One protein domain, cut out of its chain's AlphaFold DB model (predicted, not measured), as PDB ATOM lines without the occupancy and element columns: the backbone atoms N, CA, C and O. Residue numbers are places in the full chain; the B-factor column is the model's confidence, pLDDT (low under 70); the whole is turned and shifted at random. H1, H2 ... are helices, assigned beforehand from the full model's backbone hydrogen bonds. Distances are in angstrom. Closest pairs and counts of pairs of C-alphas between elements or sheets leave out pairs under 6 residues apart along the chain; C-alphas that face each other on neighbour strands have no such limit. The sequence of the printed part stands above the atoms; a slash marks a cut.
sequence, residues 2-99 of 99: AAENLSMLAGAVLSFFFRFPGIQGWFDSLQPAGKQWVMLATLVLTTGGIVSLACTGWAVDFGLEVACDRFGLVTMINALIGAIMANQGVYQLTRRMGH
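This is residues 2 to 99 of the 99 residues of an uncharacterized protein of Anaerolineae bacterium (UniProt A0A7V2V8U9). A long helical hairpin, H3 and H4 side by side in opposite directions, makes the length of the model, and H1 is set slantwise near H3 without touching it. Short H2 joins H1 to the beginning of H3, residues 19 to 26 stick out there, and a long loop of residues 56 to 69 closes the other end, between H3 and H4. The 98 printed residues include four named helices, H1, H2, H3 and H4 in that order, and no named strand, and the class is all helix. The whole is only just loose, close to compact, with a radius of gyration of the C-alphas of 15.3 A, and its elongated outline spans 45 by 27 by 20 A.

H1 is residues 2 to 19, 25.7 A from first to last C-alpha, and begins at C-alpha 2, (37.298, 0.034, -25.057). H2 is residues 21 to 29 and measures 12.7 A. H3 is residues 32 to 55, 35.2 A long, with C-alpha 32 at (36.843, -14.099, -55.451). H4, residues 70 to 97, is the longest helix with 28 residues and 40.8 A, and ends at C-alpha 97, (43.789, -1.401, -58.413).

H3 and H4 form a helical hairpin: they touch, with 13 pairs of C-alphas within 8 A, and run opposite ways at a shallow tilt of 21 degrees. Their closest C-alphas are those of Thr 47 and Leu 80, 6.9 A apart. H1 and H3 are near each other, with 5 pairs of C-alphas within 10 A. H1 and H2 are close but not clearly touching, about perpendicular at 80 degrees, with the closest C-alphas, those of Phe 18 and Gln 24, 6.0 A apart. H2 and H3 are also close but not clearly touching, at a steep tilt of 46 degrees, opposite ways; the closest C-alphas are those of Phe 27 and Lys 35, 6.7 A apart. H1 and H4 are apart, and H2 and H4 are apart. In H1, H3 and H4 every O i to N i+4 pair is within hydrogen-bond range; in H2 it is 3 of 5.

The C-alphas farthest apart are those of Gly 57 and His 99, the chain's last residue, at 48.2 A. The printed part has no cut. The links H1 to H2 and H2 to H3 are tight, and the link H3 to H4, with 14 residues, is long. Residues 19 to 26, of which 21 to 26 belong to H2, stand free. The mean pLDDT of the printed part is 75.1; it is under 70 in 26 residues, among them 2 to 11, 59 to 66 and 96 to 99.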
ATOM      1  N   ALA A   2      37.443   1.476 -24.773       59.75
ATOM      2  CA  ALA A   2      37.298   0.034 -25.057       59.75
ATOM      3  C   ALA A   2      37.375  -0.342 -26.558       59.75
ATOM      4  O   ALA A   2      37.949  -1.368 -26.916       59.75
ATOM      5  N   ALA A   3      36.831   0.496 -27.453       59.09
ATOM      6  CA  ALA A   3      36.732   0.194 -28.888       59.09
ATOM      7  C   ALA A   3      38.095   0.076 -29.604       59.09
ATOM      8  O   ALA A   3      38.245  -0.767 -30.486       59.09
ATOM      9  N   GLU A   4      39.095   0.873 -29.221       64.19
ATOM     10  CA  GLU A   4      40.445   0.802 -29.804       64.19
ATOM     11  C   GLU A   4      41.154  -0.503 -29.432       64.19
ATOM     12  O   GLU A   4      41.631  -1.205 -30.320       64.19
ATOM     13  N   ASN A   5      41.128  -0.893 -28.154       63.59
ATOM     14  CA  ASN A   5      41.717  -2.154 -27.692       63.59
ATOM     15  C   ASN A   5      41.046  -3.368 -28.349       63.59
ATOM     16  O   ASN A   5      41.728  -4.290 -28.787       63.59
ATOM     17  N   LEU A   6      39.717  -3.336 -28.493       62.31
ATOM     18  CA  LEU A   6      38.941  -4.322 -29.251       62.31
ATOM     19  C   LEU A   6      39.388  -4.420 -30.708       62.31
ATOM     20  O   LEU A   6      39.588  -5.518 -31.219       62.31
ATOM     21  N   SER A   7      39.552  -3.275 -31.369       66.44
ATOM     22  CA  SER A   7      39.965  -3.203 -32.773       66.44
ATOM     23  C   SER A   7      41.381  -3.748 -32.961       66.44
ATOM     24  O   SER A   7      41.642  -4.485 -33.910       66.44
ATOM     25  N   MET A   8      42.283  -3.437 -32.026       69.19
ATOM     26  CA  MET A   8      43.653  -3.947 -32.013       69.19
ATOM     27  C   MET A   8      43.694  -5.458 -31.778       69.19
ATOM     28  O   MET A   8      44.367  -6.172 -32.521       69.19
ATOM     29  N   LEU A   9      42.953  -5.962 -30.786       67.06
ATOM     30  CA  LEU A   9      42.927  -7.387 -30.457       67.06
ATOM     31  C   LEU A   9      42.262  -8.202 -31.574       67.06
ATOM     32  O   LEU A   9      42.808  -9.213 -32.007       67.06
ATOM     33  N   ALA A  10      41.127  -7.732 -32.098       69.69
ATOM     34  CA  ALA A  10      40.450  -8.350 -33.233       69.69
ATOM     35  C   ALA A  10      41.335  -8.331 -34.484       69.69
ATOM     36  O   ALA A  10      41.456  -9.349 -35.160       69.69
ATOM     37  N   GLY A  11      42.013  -7.213 -34.760       69.44
ATOM     38  CA  GLY A  11      42.972  -7.103 -35.857       69.44
ATOM     39  C   GLY A  11      44.137  -8.084 -35.720       69.44
ATOM     40  O   GLY A  11      44.500  -8.741 -36.696       69.44
ATOM     41  N   ALA A  12      44.682  -8.248 -34.512       71.62
ATOM     42  CA  ALA A  12      45.753  -9.201 -34.231       71.62
ATOM     43  C   ALA A  12      45.290 -10.658 -34.393       71.62
ATOM     44  O   ALA A  12      45.958 -11.442 -35.069       71.62
ATOM     45  N   VAL A  13      44.125 -11.009 -33.839       71.94
ATOM     46  CA  VAL A  13      43.540 -12.355 -33.950       71.94
ATOM     47  C   VAL A  13      43.216 -12.686 -35.402       71.94
ATOM     48  O   VAL A  13      43.599 -13.750 -35.873       71.94
ATOM     49  N   LEU A  14      42.577 -11.774 -36.140       71.50
ATOM     50  CA  LEU A  14      42.264 -11.973 -37.556       71.50
ATOM     51  C   LEU A  14      43.536 -12.113 -38.395       71.50
ATOM     52  O   LEU A  14      43.622 -13.019 -39.221       71.50
ATOM     53  N   SER A  15      44.549 -11.276 -38.153       73.50
ATOM     54  CA  SER A  15      45.840 -11.369 -38.848       73.50
ATOM     55  C   SER A  15      46.520 -12.712 -38.592       73.50
ATOM     56  O   SER A  15      47.040 -13.327 -39.520       73.50
ATOM     57  N   PHE A  16      46.474 -13.205 -37.353       72.44
ATOM     58  CA  PHE A  16      46.994 -14.524 -37.003       72.44
ATOM     59  C   PHE A  16      46.193 -15.649 -37.675       72.44
ATOM     60  O   PHE A  16      46.774 -16.572 -38.245       72.44
ATOM     61  N   PHE A  17      44.864 -15.544 -37.665       70.94
ATOM     62  CA  PHE A  17      43.955 -16.540 -38.225       70.94
ATOM     63  C   PHE A  17      44.131 -16.691 -39.742       70.94
ATOM     64  O   PHE A  17      44.259 -17.805 -40.245       70.94
ATOM     65  N   PHE A  18      44.223 -15.577 -40.475       67.81
ATOM     66  CA  PHE A  18      44.449 -15.596 -41.924       67.81
ATOM     67  C   PHE A  18      45.887 -15.963 -42.317       67.81
ATOM     68  O   PHE A  18      46.115 -16.405 -43.442       67.81
ATOM     69  N   ARG A  19      46.858 -15.829 -41.404       72.31
ATOM     70  CA  ARG A  19      48.257 -16.234 -41.620       72.31
ATOM     71  C   ARG A  19      48.506 -17.716 -41.327       72.31
ATOM     72  O   ARG A  19      49.592 -18.218 -41.616       72.31
ATOM     73  N   PHE A  20      47.534 -18.429 -40.759       74.50
ATOM     74  CA  PHE A  20      47.704 -19.832 -40.404       74.50
ATOM     75  C   PHE A  20      47.784 -20.702 -41.678       74.50
ATOM     76  O   PHE A  20      46.861 -20.674 -42.498       74.50
ATOM     77  N   PRO A  21      48.853 -21.501 -41.868       66.19
ATOM     78  CA  PRO A  21      49.183 -22.122 -43.158       66.19
ATOM     79  C   PRO A  21      48.110 -23.089 -43.681       66.19
ATOM     80  O   PRO A  21      47.952 -23.232 -44.891       66.19
ATOM     81  N   GLY A  22      47.330 -23.709 -42.789       69.06
ATOM     82  CA  GLY A  22      46.210 -24.575 -43.175       69.06
ATOM     83  C   GLY A  22      44.985 -23.820 -43.706       69.06
ATOM     84  O   GLY A  22      44.263 -24.336 -44.553       69.06
ATOM     85  N   ILE A  23      44.765 -22.587 -43.245       70.62
ATOM     86  CA  ILE A  23      43.622 -21.757 -43.647       70.62
ATOM     87  C   ILE A  23      43.982 -20.953 -44.891       70.62
ATOM     88  O   ILE A  23      43.149 -20.812 -45.780       70.62
ATOM     89  N   GLN A  24      45.228 -20.484 -44.989       73.31
ATOM     90  CA  GLN A  24      45.689 -19.682 -46.116       73.31
ATOM     91  C   GLN A  24      45.591 -20.449 -47.443       73.31
ATOM     92  O   GLN A  24      45.021 -19.930 -48.394       73.31
ATOM     93  N   GLY A  25      46.061 -21.702 -47.503       76.62
ATOM     94  CA  GLY A  25      45.994 -22.506 -48.733       76.62
ATOM     95  C   GLY A  25      44.560 -22.803 -49.189       76.62
ATOM     96  O   GLY A  25      44.252 -22.727 -50.379       76.62
ATOM     97  N   TRP A  26      43.657 -23.078 -48.240       81.31
ATOM     98  CA  TRP A  26      42.232 -23.230 -48.537       81.31
ATOM     99  C   TRP A  26      41.629 -21.907 -49.007       81.31
ATOM    100  O   TRP A  26      41.027 -21.864 -50.077       81.31
ATOM    101  N   PHE A  27      41.847 -20.822 -48.261       79.75
ATOM    102  CA  PHE A  27      41.334 -19.495 -48.584       79.75
ATOM    103  C   PHE A  27      41.815 -19.036 -49.960       79.75
ATOM    104  O   PHE A  27      41.008 -18.558 -50.751       79.75
ATOM    105  N   ASP A  28      43.089 -19.243 -50.292       79.81
ATOM    106  CA  ASP A  28      43.670 -18.863 -51.577       79.81
ATOM    107  C   ASP A  28      43.026 -19.595 -52.758       79.81
ATOM    108  O   ASP A  28      42.846 -18.973 -53.808       79.81
ATOM    109  N   SER A  29      42.595 -20.847 -52.558       82.38
ATOM    110  CA  SER A  29      41.889 -21.654 -53.563       82.38
ATOM    111  C   SER A  29      40.445 -21.203 -53.838       82.38
ATOM    112  O   SER A  29      39.858 -21.601 -54.846       82.38
ATOM    113  N   LEU A  30      39.856 -20.360 -52.977       83.19
ATOM    114  CA  LEU A  30      38.493 -19.870 -53.179       83.19
ATOM    115  C   LEU A  30      38.435 -18.858 -54.326       83.19
ATOM    116  O   LEU A  30      39.261 -17.952 -54.455       83.19
ATOM    117  N   GLN A  31      37.360 -18.953 -55.108       83.25
ATOM    118  CA  GLN A  31      36.998 -17.921 -56.073       83.25
ATOM    119  C   GLN A  31      36.779 -16.569 -55.363       83.25
ATOM    120  O   GLN A  31      36.393 -16.551 -54.189       83.25
ATOM    121  N   PRO A  32      36.945 -15.429 -56.059       78.56
ATOM    122  CA  PRO A  32      36.843 -14.099 -55.451       78.56
ATOM    123  C   PRO A  32      35.540 -13.873 -54.668       78.56
ATOM    124  O   PRO A  32      35.566 -13.360 -53.551       78.56
ATOM    125  N   ALA A  33      34.408 -14.346 -55.201       80.06
ATOM    126  CA  ALA A  33      33.122 -14.294 -54.509       80.06
ATOM    127  C   ALA A  33      33.120 -15.121 -53.209       80.06
ATOM    128  O   ALA A  33      32.604 -14.673 -52.189       80.06
ATOM    129  N   GLY A  34      33.741 -16.304 -53.218       80.38
ATOM    130  CA  GLY A  34      33.884 -17.147 -52.029       80.38
ATOM    131  C   GLY A  34      34.699 -16.462 -50.931       80.38
ATOM    132  O   GLY A  34      34.291 -16.472 -49.771       80.38
ATOM    133  N   LYS A  35      35.800 -15.792 -51.293       81.00
ATOM    134  CA  LYS A  35      36.621 -15.018 -50.345       81.00
ATOM    135  C   LYS A  35      35.811 -13.907 -49.661       81.00
ATOM    136  O   LYS A  35      35.926 -13.736 -48.450       81.00
ATOM    137  N   GLN A  36      34.940 -13.212 -50.402       80.25
ATOM    138  CA  GLN A  36      34.050 -12.191 -49.830       80.25
ATOM    139  C   GLN A  36      33.059 -12.776 -48.819       80.25
ATOM    140  O   GLN A  36      32.874 -12.200 -47.747       80.25
ATOM    141  N   TRP A  37      32.438 -13.915 -49.137       79.31
ATOM    142  CA  TRP A  37      31.508 -14.584 -48.223       79.31
ATOM    143  C   TRP A  37      32.193 -15.040 -46.940       79.31
ATOM    144  O   TRP A  37      31.634 -14.860 -45.863       79.31
ATOM    145  N   VAL A  38      33.414 -15.566 -47.042       83.38
ATOM    146  CA  VAL A  38      34.208 -15.953 -45.872       83.38
ATOM    147  C   VAL A  38      34.540 -14.737 -45.012       83.38
ATOM    148  O   VAL A  38      34.311 -14.778 -43.809       83.38
ATOM    149  N   MET A  39      35.003 -13.630 -45.603       79.50
ATOM    150  CA  MET A  39      35.266 -12.399 -44.846       79.50
ATOM    151  C   MET A  39      34.005 -11.878 -44.145       79.50
ATOM    152  O   MET A  39      34.069 -11.497 -42.979       79.50
ATOM    153  N   LEU A  40      32.854 -11.907 -44.824       81.56
ATOM    154  CA  LEU A  40      31.578 -11.476 -44.251       81.56
ATOM    155  C   LEU A  40      31.140 -12.390 -43.100       81.56
ATOM    156  O   LEU A  40      30.757 -11.894 -42.042       81.56
ATOM    157  N   ALA A  41      31.251 -13.708 -43.272       84.00
ATOM    158  CA  ALA A  41      30.938 -14.684 -42.233       84.00
ATOM    159  C   ALA A  41      31.824 -14.493 -40.994       84.00
ATOM    160  O   ALA A  41      31.310 -14.443 -39.880       84.00
ATOM    161  N   THR A  42      33.133 -14.307 -41.178       82.38
ATOM    162  CA  THR A  42      34.065 -14.036 -40.074       82.38
ATOM    163  C   THR A  42      33.694 -12.757 -39.328       82.38
ATOM    164  O   THR A  42      33.750 -12.721 -38.099       82.38
ATOM    165  N   LEU A  43      33.263 -11.719 -40.043       79.06
ATOM    166  CA  LEU A  43      32.858 -10.447 -39.450       79.06
ATOM    167  C   LEU A  43      31.596 -10.614 -38.588       79.06
ATOM    168  O   LEU A  43      31.585 -10.207 -37.427       79.06
ATOM    169  N   VAL A  44      30.579 -11.307 -39.111       82.12
ATOM    170  CA  VAL A  44      29.350 -11.634 -38.370       82.12
ATOM    171  C   VAL A  44      29.648 -12.492 -37.138       82.12
ATOM    172  O   VAL A  44      29.140 -12.196 -36.058       82.12
ATOM    173  N   LEU A  45      30.494 -13.518 -37.269       84.31
ATOM    174  CA  LEU A  45      30.893 -14.378 -36.149       84.31
ATOM    175  C   LEU A  45      31.641 -13.596 -35.068       84.31
ATOM    176  O   LEU A  45      31.375 -13.784 -33.884       84.31
ATOM    177  N   THR A  46      32.534 -12.691 -35.465       79.94
ATOM    178  CA  THR A  46      33.297 -11.858 -34.527       79.94
ATOM    179  C   THR A  46      32.363 -10.928 -33.756       79.94
ATOM    180  O   THR A  46      32.402 -10.897 -32.528       79.94
ATOM    181  N   THR A  47      31.460 -10.222 -34.445       78.94
ATOM    182  CA  THR A  47      30.476  -9.353 -33.785       78.94
ATOM    183  C   THR A  47      29.517 -10.145 -32.893       78.94
ATOM    184  O   THR A  47      29.260  -9.741 -31.761       78.94
ATOM    185  N   GLY A  48      29.024 -11.296 -33.358       80.94
ATOM    186  CA  GLY A  48      28.154 -12.174 -32.573       80.94
ATOM    187  C   GLY A  48      28.846 -12.727 -31.326       80.94
ATOM    188  O   GLY A  48      28.241 -12.765 -30.254       80.94
ATOM    189  N   GLY A  49      30.126 -13.086 -31.437       81.81
ATOM    190  CA  GLY A  49      30.959 -13.514 -30.316       81.81
ATOM    191  C   GLY A  49      31.155 -12.408 -29.282       81.81
ATOM    192  O   GLY A  49      30.988 -12.661 -28.094       81.81
ATOM    193  N   ILE A  50      31.410 -11.170 -29.721       76.75
ATOM    194  CA  ILE A  50      31.532 -10.002 -28.832       76.75
ATOM    195  C   ILE A  50      30.226  -9.751 -28.067       76.75
ATOM    196  O   ILE A  50      30.261  -9.568 -26.854       76.75
ATOM    197  N   VAL A  51      29.073  -9.782 -28.747       77.56
ATOM    198  CA  VAL A  51      27.757  -9.586 -28.107       77.56
ATOM    199  C   VAL A  51      27.444 -10.720 -27.133       77.56
ATOM    200  O   VAL A  51      26.981 -10.478 -26.022       77.56
ATOM    201  N   SER A  52      27.732 -11.962 -27.522       80.44
ATOM    202  CA  SER A  52      27.513 -13.125 -26.659       80.44
ATOM    203  C   SER A  52      28.384 -13.042 -25.405       80.44
ATOM    204  O   SER A  52      27.884 -13.228 -24.299       80.44
ATOM    205  N   LEU A  53      29.661 -12.673 -25.555       78.81
ATOM    206  CA  LEU A  53      30.591 -12.483 -24.443       78.81
ATOM    207  C   LEU A  53      30.160 -11.320 -23.534       78.81
ATOM    208  O   LEU A  53      30.182 -11.464 -22.311       78.81
ATOM    209  N   ALA A  54      29.678 -10.217 -24.116       76.25
ATOM    210  CA  ALA A  54      29.090  -9.085 -23.392       76.25
ATOM    211  C   ALA A  54      27.933  -9.506 -22.475       76.25
ATOM    212  O   ALA A  54      27.804  -8.995 -21.365       76.25
ATOM    213  N   CYS A  55      27.137 -10.491 -22.891       79.00
ATOM    214  CA  CYS A  55      26.001 -10.985 -22.118       79.00
ATOM    215  C   CYS A  55      26.347 -12.074 -21.084       79.00
ATOM    216  O   CYS A  55      25.502 -12.410 -20.259       79.00
ATOM    217  N   THR A  56      27.573 -12.609 -21.080       81.50
ATOM    218  CA  THR A  56      28.024 -13.605 -20.079       81.50
ATOM    219  C   THR A  56      28.615 -12.987 -18.807       81.50
ATOM    220  O   THR A  56      28.935 -13.710 -17.867       81.50
ATOM    221  N   GLY A  57      28.792 -11.661 -18.766       69.19
ATOM    222  CA  GLY A  57      29.447 -10.949 -17.659       69.19
ATOM    223  C   GLY A  57      30.979 -10.982 -17.708       69.19
ATOM    224  O   GLY A  57      31.615 -10.078 -17.176       69.19
ATOM    225  N   TRP A  58      31.574 -11.934 -18.436       70.56
ATOM    226  CA  TRP A  58      33.031 -12.049 -18.612       70.56
ATOM    227  C   TRP A  58      33.631 -10.883 -19.397       70.56
ATOM    228  O   TRP A  58      34.816 -10.597 -19.290       70.56
ATOM    229  N   ALA A  59      32.819 -10.176 -20.182       67.44
ATOM    230  CA  ALA A  59      33.259  -8.993 -20.908       67.44
ATOM    231  C   ALA A  59      33.883  -7.923 -20.002       67.44
ATOM    232  O   ALA A  59      34.840  -7.274 -20.417       67.44
ATOM    233  N   VAL A  60      33.409  -7.785 -18.761       66.94
ATOM    234  CA  VAL A  60      33.968  -6.821 -17.803       66.94
ATOM    235  C   VAL A  60      35.413  -7.187 -17.442       66.94
ATOM    236  O   VAL A  60      36.269  -6.305 -17.405       66.94
ATOM    237  N   ASP A  61      35.713  -8.481 -17.289       69.44
ATOM    238  CA  ASP A  61      37.065  -8.984 -17.002       69.44
ATOM    239  C   ASP A  61      38.037  -8.759 -18.173       69.44
ATOM    240  O   ASP A  61      39.242  -8.610 -17.979       69.44
ATOM    241  N   PHE A  62      37.510  -8.676 -19.398       65.06
ATOM    242  CA  PHE A  62      38.271  -8.342 -20.605       65.06
ATOM    243  C   PHE A  62      38.309  -6.834 -20.913       65.06
ATOM    244  O   PHE A  62      38.835  -6.436 -21.955       65.06
ATOM    245  N   GLY A  63      37.758  -5.977 -20.042       64.81
ATOM    246  CA  GLY A  63      37.686  -4.529 -20.267       64.81
ATOM    247  C   GLY A  63      36.732  -4.119 -21.398       64.81
ATOM    248  O   GLY A  63      36.853  -3.025 -21.954       64.81
ATOM    249  N   LEU A  64      35.790  -4.993 -21.765       66.69
ATOM    250  CA  LEU A  64      34.717  -4.703 -22.709       66.69
ATOM    251  C   LEU A  64      33.567  -3.997 -21.988       66.69
ATOM    252  O   LEU A  64      32.703  -4.624 -21.379       66.69
ATOM    253  N   GLU A  65      33.498  -2.680 -22.149       67.44
ATOM    254  CA  GLU A  65      32.333  -1.873 -21.762       67.44
ATOM    255  C   GLU A  65      31.224  -1.965 -22.823       67.44
ATOM    256  O   GLU A  65      30.763  -0.966 -23.372       67.44
ATOM    257  N   VAL A  66      30.820  -3.184 -23.179       68.69
ATOM    258  CA  VAL A  66      29.663  -3.403 -24.051       68.69
ATOM    259  C   VAL A  66      28.491  -3.773 -23.162       68.69
ATOM    260  O   VAL A  66      28.462  -4.852 -22.577       68.69
ATOM    261  N   ALA A  67      27.515  -2.875 -23.059       72.69
ATOM    262  CA  ALA A  67      26.290  -3.158 -22.331       72.69
ATOM    263  C   ALA A  67      25.471  -4.235 -23.066       72.69
ATOM    264  O   ALA A  67      25.197  -4.118 -24.262       72.69
ATOM    265  N   CYS A  68      25.058  -5.286 -22.352       80.31
ATOM    266  CA  CYS A  68      24.076  -6.256 -22.847       80.31
ATOM    267  C   CYS A  68      22.654  -5.694 -22.653       80.31
ATOM    268  O   CYS A  68      21.840  -6.220 -21.897       80.31
ATOM    269  N   ASP A  69      22.372  -4.563 -23.295       80.56
ATOM    270  CA  ASP A  69      21.083  -3.882 -23.254       80.56
ATOM    271  C   ASP A  69      20.636  -3.476 -24.672       80.56
ATOM    272  O   ASP A  69      21.351  -3.675 -25.661       80.56
ATOM    273  N   ARG A  70      19.429  -2.905 -24.801       80.94
ATOM    274  CA  ARG A  70      18.919  -2.448 -26.107       80.94
ATOM    275  C   ARG A  70      19.874  -1.459 -26.774       80.94
ATOM    276  O   ARG A  70      20.026  -1.511 -27.993       80.94
ATOM    277  N   PHE A  71      20.496  -0.572 -26.001       82.19
ATOM    278  CA  PHE A  71      21.404   0.432 -26.535       82.19
ATOM    279  C   PHE A  71      22.696  -0.196 -27.077       82.19
ATOM    280  O   PHE A  71      23.102   0.102 -28.205       82.19
ATOM    281  N   GLY A  72      23.302  -1.124 -26.332       76.31
ATOM    282  CA  GLY A  72      24.476  -1.873 -26.776       76.31
ATOM    283  C   GLY A  72      24.206  -2.713 -28.025       76.31
ATOM    284  O   GLY A  72      25.007  -2.696 -28.962       76.31
ATOM    285  N   LEU A  73      23.037  -3.357 -28.108       80.50
ATOM    286  CA  LEU A  73      22.647  -4.137 -29.285       80.50
ATOM    287  C   LEU A  73      22.514  -3.257 -30.542       80.50
ATOM    288  O   LEU A  73      23.044  -3.597 -31.599       80.50
ATOM    289  N   VAL A  74      21.852  -2.100 -30.428       83.81
ATOM    290  CA  VAL A  74      21.701  -1.142 -31.541       83.81
ATOM    291  C   VAL A  74      23.055  -0.574 -31.969       83.81
ATOM    292  O   VAL A  74      23.318  -0.436 -33.165       83.81
ATOM    293  N   THR A  75      23.940  -0.283 -31.014       83.00
ATOM    294  CA  THR A  75      25.306   0.181 -31.297       83.00
ATOM    295  C   THR A  75      26.088  -0.870 -32.087       83.00
ATOM    296  O   THR A  75      26.704  -0.549 -33.103       83.00
ATOM    297  N   MET A  76      25.994  -2.141 -31.688       77.62
ATOM    298  CA  MET A  76      26.674  -3.248 -32.364       77.62
ATOM    299  C   MET A  76      26.115  -3.535 -33.758       77.62
ATOM    300  O   MET A  76      26.887  -3.800 -34.676       77.62
ATOM    301  N   ILE A  77      24.798  -3.429 -33.955       83.19
ATOM    302  CA  ILE A  77      24.183  -3.569 -35.282       83.19
ATOM    303  C   ILE A  77      24.682  -2.468 -36.224       83.19
ATOM    304  O   ILE A  77      25.079  -2.761 -37.351       83.19
ATOM    305  N   ASN A  78      24.721  -1.212 -35.771       82.81
ATOM    306  CA  ASN A  78      25.253  -0.114 -36.578       82.81
ATOM    307  C   ASN A  78      26.745  -0.303 -36.890       82.81
ATOM    308  O   ASN A  78      27.164  -0.087 -38.028       82.81
ATOM    309  N   ALA A  79      27.535  -0.764 -35.916       81.62
ATOM    310  CA  ALA A  79      28.943  -1.087 -36.122       81.62
ATOM    311  C   ALA A  79      29.130  -2.223 -37.146       81.62
ATOM    312  O   ALA A  79      29.978  -2.111 -38.028       81.62
ATOM    313  N   LEU A  80      28.302  -3.273 -37.089       81.31
ATOM    314  CA  LEU A  80      28.307  -4.375 -38.053       81.31
ATOM    315  C   LEU A  80      27.974  -3.889 -39.466       81.31
ATOM    316  O   LEU A  80      28.674  -4.233 -40.415       81.31
ATOM    317  N   ILE A  81      26.938  -3.060 -39.614       83.69
ATOM    318  CA  ILE A  81      26.562  -2.466 -40.904       83.69
ATOM    319  C   ILE A  81      27.719  -1.619 -41.456       83.69
ATOM    320  O   ILE A  81      28.091  -1.772 -42.622       83.69
ATOM    321  N   GLY A  82      28.328  -0.772 -40.621       83.88
ATOM    322  CA  GLY A  82      29.497   0.027 -40.992       83.88
ATOM    323  C   GLY A  82      30.684  -0.835 -41.426       83.88
ATOM    324  O   GLY A  82      31.302  -0.567 -42.455       83.88
ATOM    325  N   ALA A  83      30.958  -1.918 -40.701       79.56
ATOM    326  CA  ALA A  83      32.034  -2.846 -41.020       79.56
ATOM    327  C   ALA A  83      31.772  -3.643 -42.311       79.56
ATOM    328  O   ALA A  83      32.694  -3.841 -43.098       79.56
ATOM    329  N   ILE A  84      30.523  -4.039 -42.588       81.00
ATOM    330  CA  ILE A  84      30.134  -4.657 -43.868       81.00
ATOM    331  C   ILE A  84      30.353  -3.673 -45.020       81.00
ATOM    332  O   ILE A  84      30.959  -4.040 -46.029       81.00
ATOM    333  N   MET A  85      29.897  -2.424 -44.872       80.81
ATOM    334  CA  MET A  85      30.112  -1.382 -45.880       80.81
ATOM    335  C   MET A  85      31.605  -1.139 -46.128       80.81
ATOM    336  O   MET A  85      32.028  -1.085 -47.283       80.81
ATOM    337  N   ALA A  86      32.412  -1.065 -45.068       80.12
ATOM    338  CA  ALA A  86      33.859  -0.914 -45.170       80.12
ATOM    339  C   ALA A  86      34.518  -2.114 -45.870       80.12
ATOM    340  O   ALA A  86      35.279  -1.923 -46.815       80.12
ATOM    341  N   ASN A  87      34.183  -3.348 -45.475       78.69
ATOM    342  CA  ASN A  87      34.739  -4.569 -46.063       78.69
ATOM    343  C   ASN A  87      34.427  -4.672 -47.567       78.69
ATOM    344  O   ASN A  87      35.311  -4.939 -48.381       78.69
ATOM    345  N   GLN A  88      33.180  -4.386 -47.959       76.62
ATOM    346  CA  GLN A  88      32.784  -4.394 -49.369       76.62
ATOM    347  C   GLN A  88      33.387  -3.223 -50.159       76.62
ATOM    348  O   GLN A  88      33.759  -3.391 -51.323       76.62
ATOM    349  N   GLY A  89      33.528  -2.049 -49.536       80.81
ATOM    350  CA  GLY A  89      34.175  -0.880 -50.133       80.81
ATOM    351  C   GLY A  89      35.663  -1.109 -50.409       80.81
ATOM    352  O   GLY A  89      36.131  -0.865 -51.522       80.81
ATOM    353  N   VAL A  90      36.399  -1.655 -49.439       79.00
ATOM    354  CA  VAL A  90      37.821  -2.010 -49.590       79.00
ATOM    355  C   VAL A  90      38.007  -3.098 -50.650       79.00
ATOM    356  O   VAL A  90      38.928  -3.005 -51.462       79.00
ATOM    357  N   TYR A  91      37.115  -4.089 -50.719       74.69
ATOM    358  CA  TYR A  91      37.151  -5.098 -51.780       74.69
ATOM    359  C   TYR A  91      36.965  -4.488 -53.178       74.69
ATOM    360  O   TYR A  91      37.714  -4.793 -54.105       74.69
ATOM    361  N   GLN A  92      35.995  -3.584 -53.346       75.50
ATOM    362  CA  GLN A  92      35.798  -2.867 -54.612       75.50
ATOM    363  C   GLN A  92      37.034  -2.041 -55.001       75.50
ATOM    364  O   GLN A  92      37.426  -2.042 -56.168       75.50
ATOM    365  N   LEU A  93      37.662  -1.360 -54.036       76.31
ATOM    366  CA  LEU A  93      38.875  -0.566 -54.256       76.31
ATOM    367  C   LEU A  93      40.064  -1.436 -54.670       76.31
ATOM    368  O   LEU A  93      40.705  -1.163 -55.682       76.31
ATOM    369  N   THR A  94      40.327  -2.511 -53.930       76.06
ATOM    370  CA  THR A  94      41.428  -3.441 -54.222       76.06
ATOM    371  C   THR A  94      41.235  -4.147 -55.562       76.06
ATOM    372  O   THR A  94      42.186  -4.244 -56.336       76.06
ATOM    373  N   ARG A  95      40.000  -4.536 -55.915       71.75
ATOM    374  CA  ARG A  95      39.690  -5.088 -57.245       71.75
ATOM    375  C   ARG A  95      39.965  -4.094 -58.376       71.75
ATOM    376  O   ARG A  95      40.368  -4.515 -59.451       71.75
ATOM    377  N   ARG A  96      39.739  -2.792 -58.161       68.69
ATOM    378  CA  ARG A  96      40.016  -1.752 -59.172       68.69
ATOM    379  C   ARG A  96      41.507  -1.466 -59.361       68.69
ATOM    380  O   ARG A  96      41.873  -1.056 -60.450       68.69
ATOM    381  N   MET A  97      42.339  -1.653 -58.335       64.75
ATOM    382  CA  MET A  97      43.789  -1.401 -58.413       64.75
ATOM    383  C   MET A  97      44.595  -2.587 -58.965       64.75
ATOM    384  O   MET A  97      45.731  -2.400 -59.381       64.75
ATOM    385  N   GLY A  98      44.038  -3.802 -58.951       55.75
ATOM    386  CA  GLY A  98      44.680  -5.007 -59.493       55.75
ATOM    387  C   GLY A  98      44.489  -5.228 -61.000       55.75
ATOM    388  O   GLY A  98      44.742  -6.338 -61.464       55.75
ATOM    389  N   HIS A  99      44.003  -4.218 -61.729       43.06
ATOM    390  CA  HIS A  99      43.849  -4.203 -63.186       43.06
ATOM    391  C   HIS A  99      44.832  -3.225 -63.822       43.06
ATOM    392  O   HIS A  99      44.899  -2.075 -63.334       43.06
TER     393      HIS A  99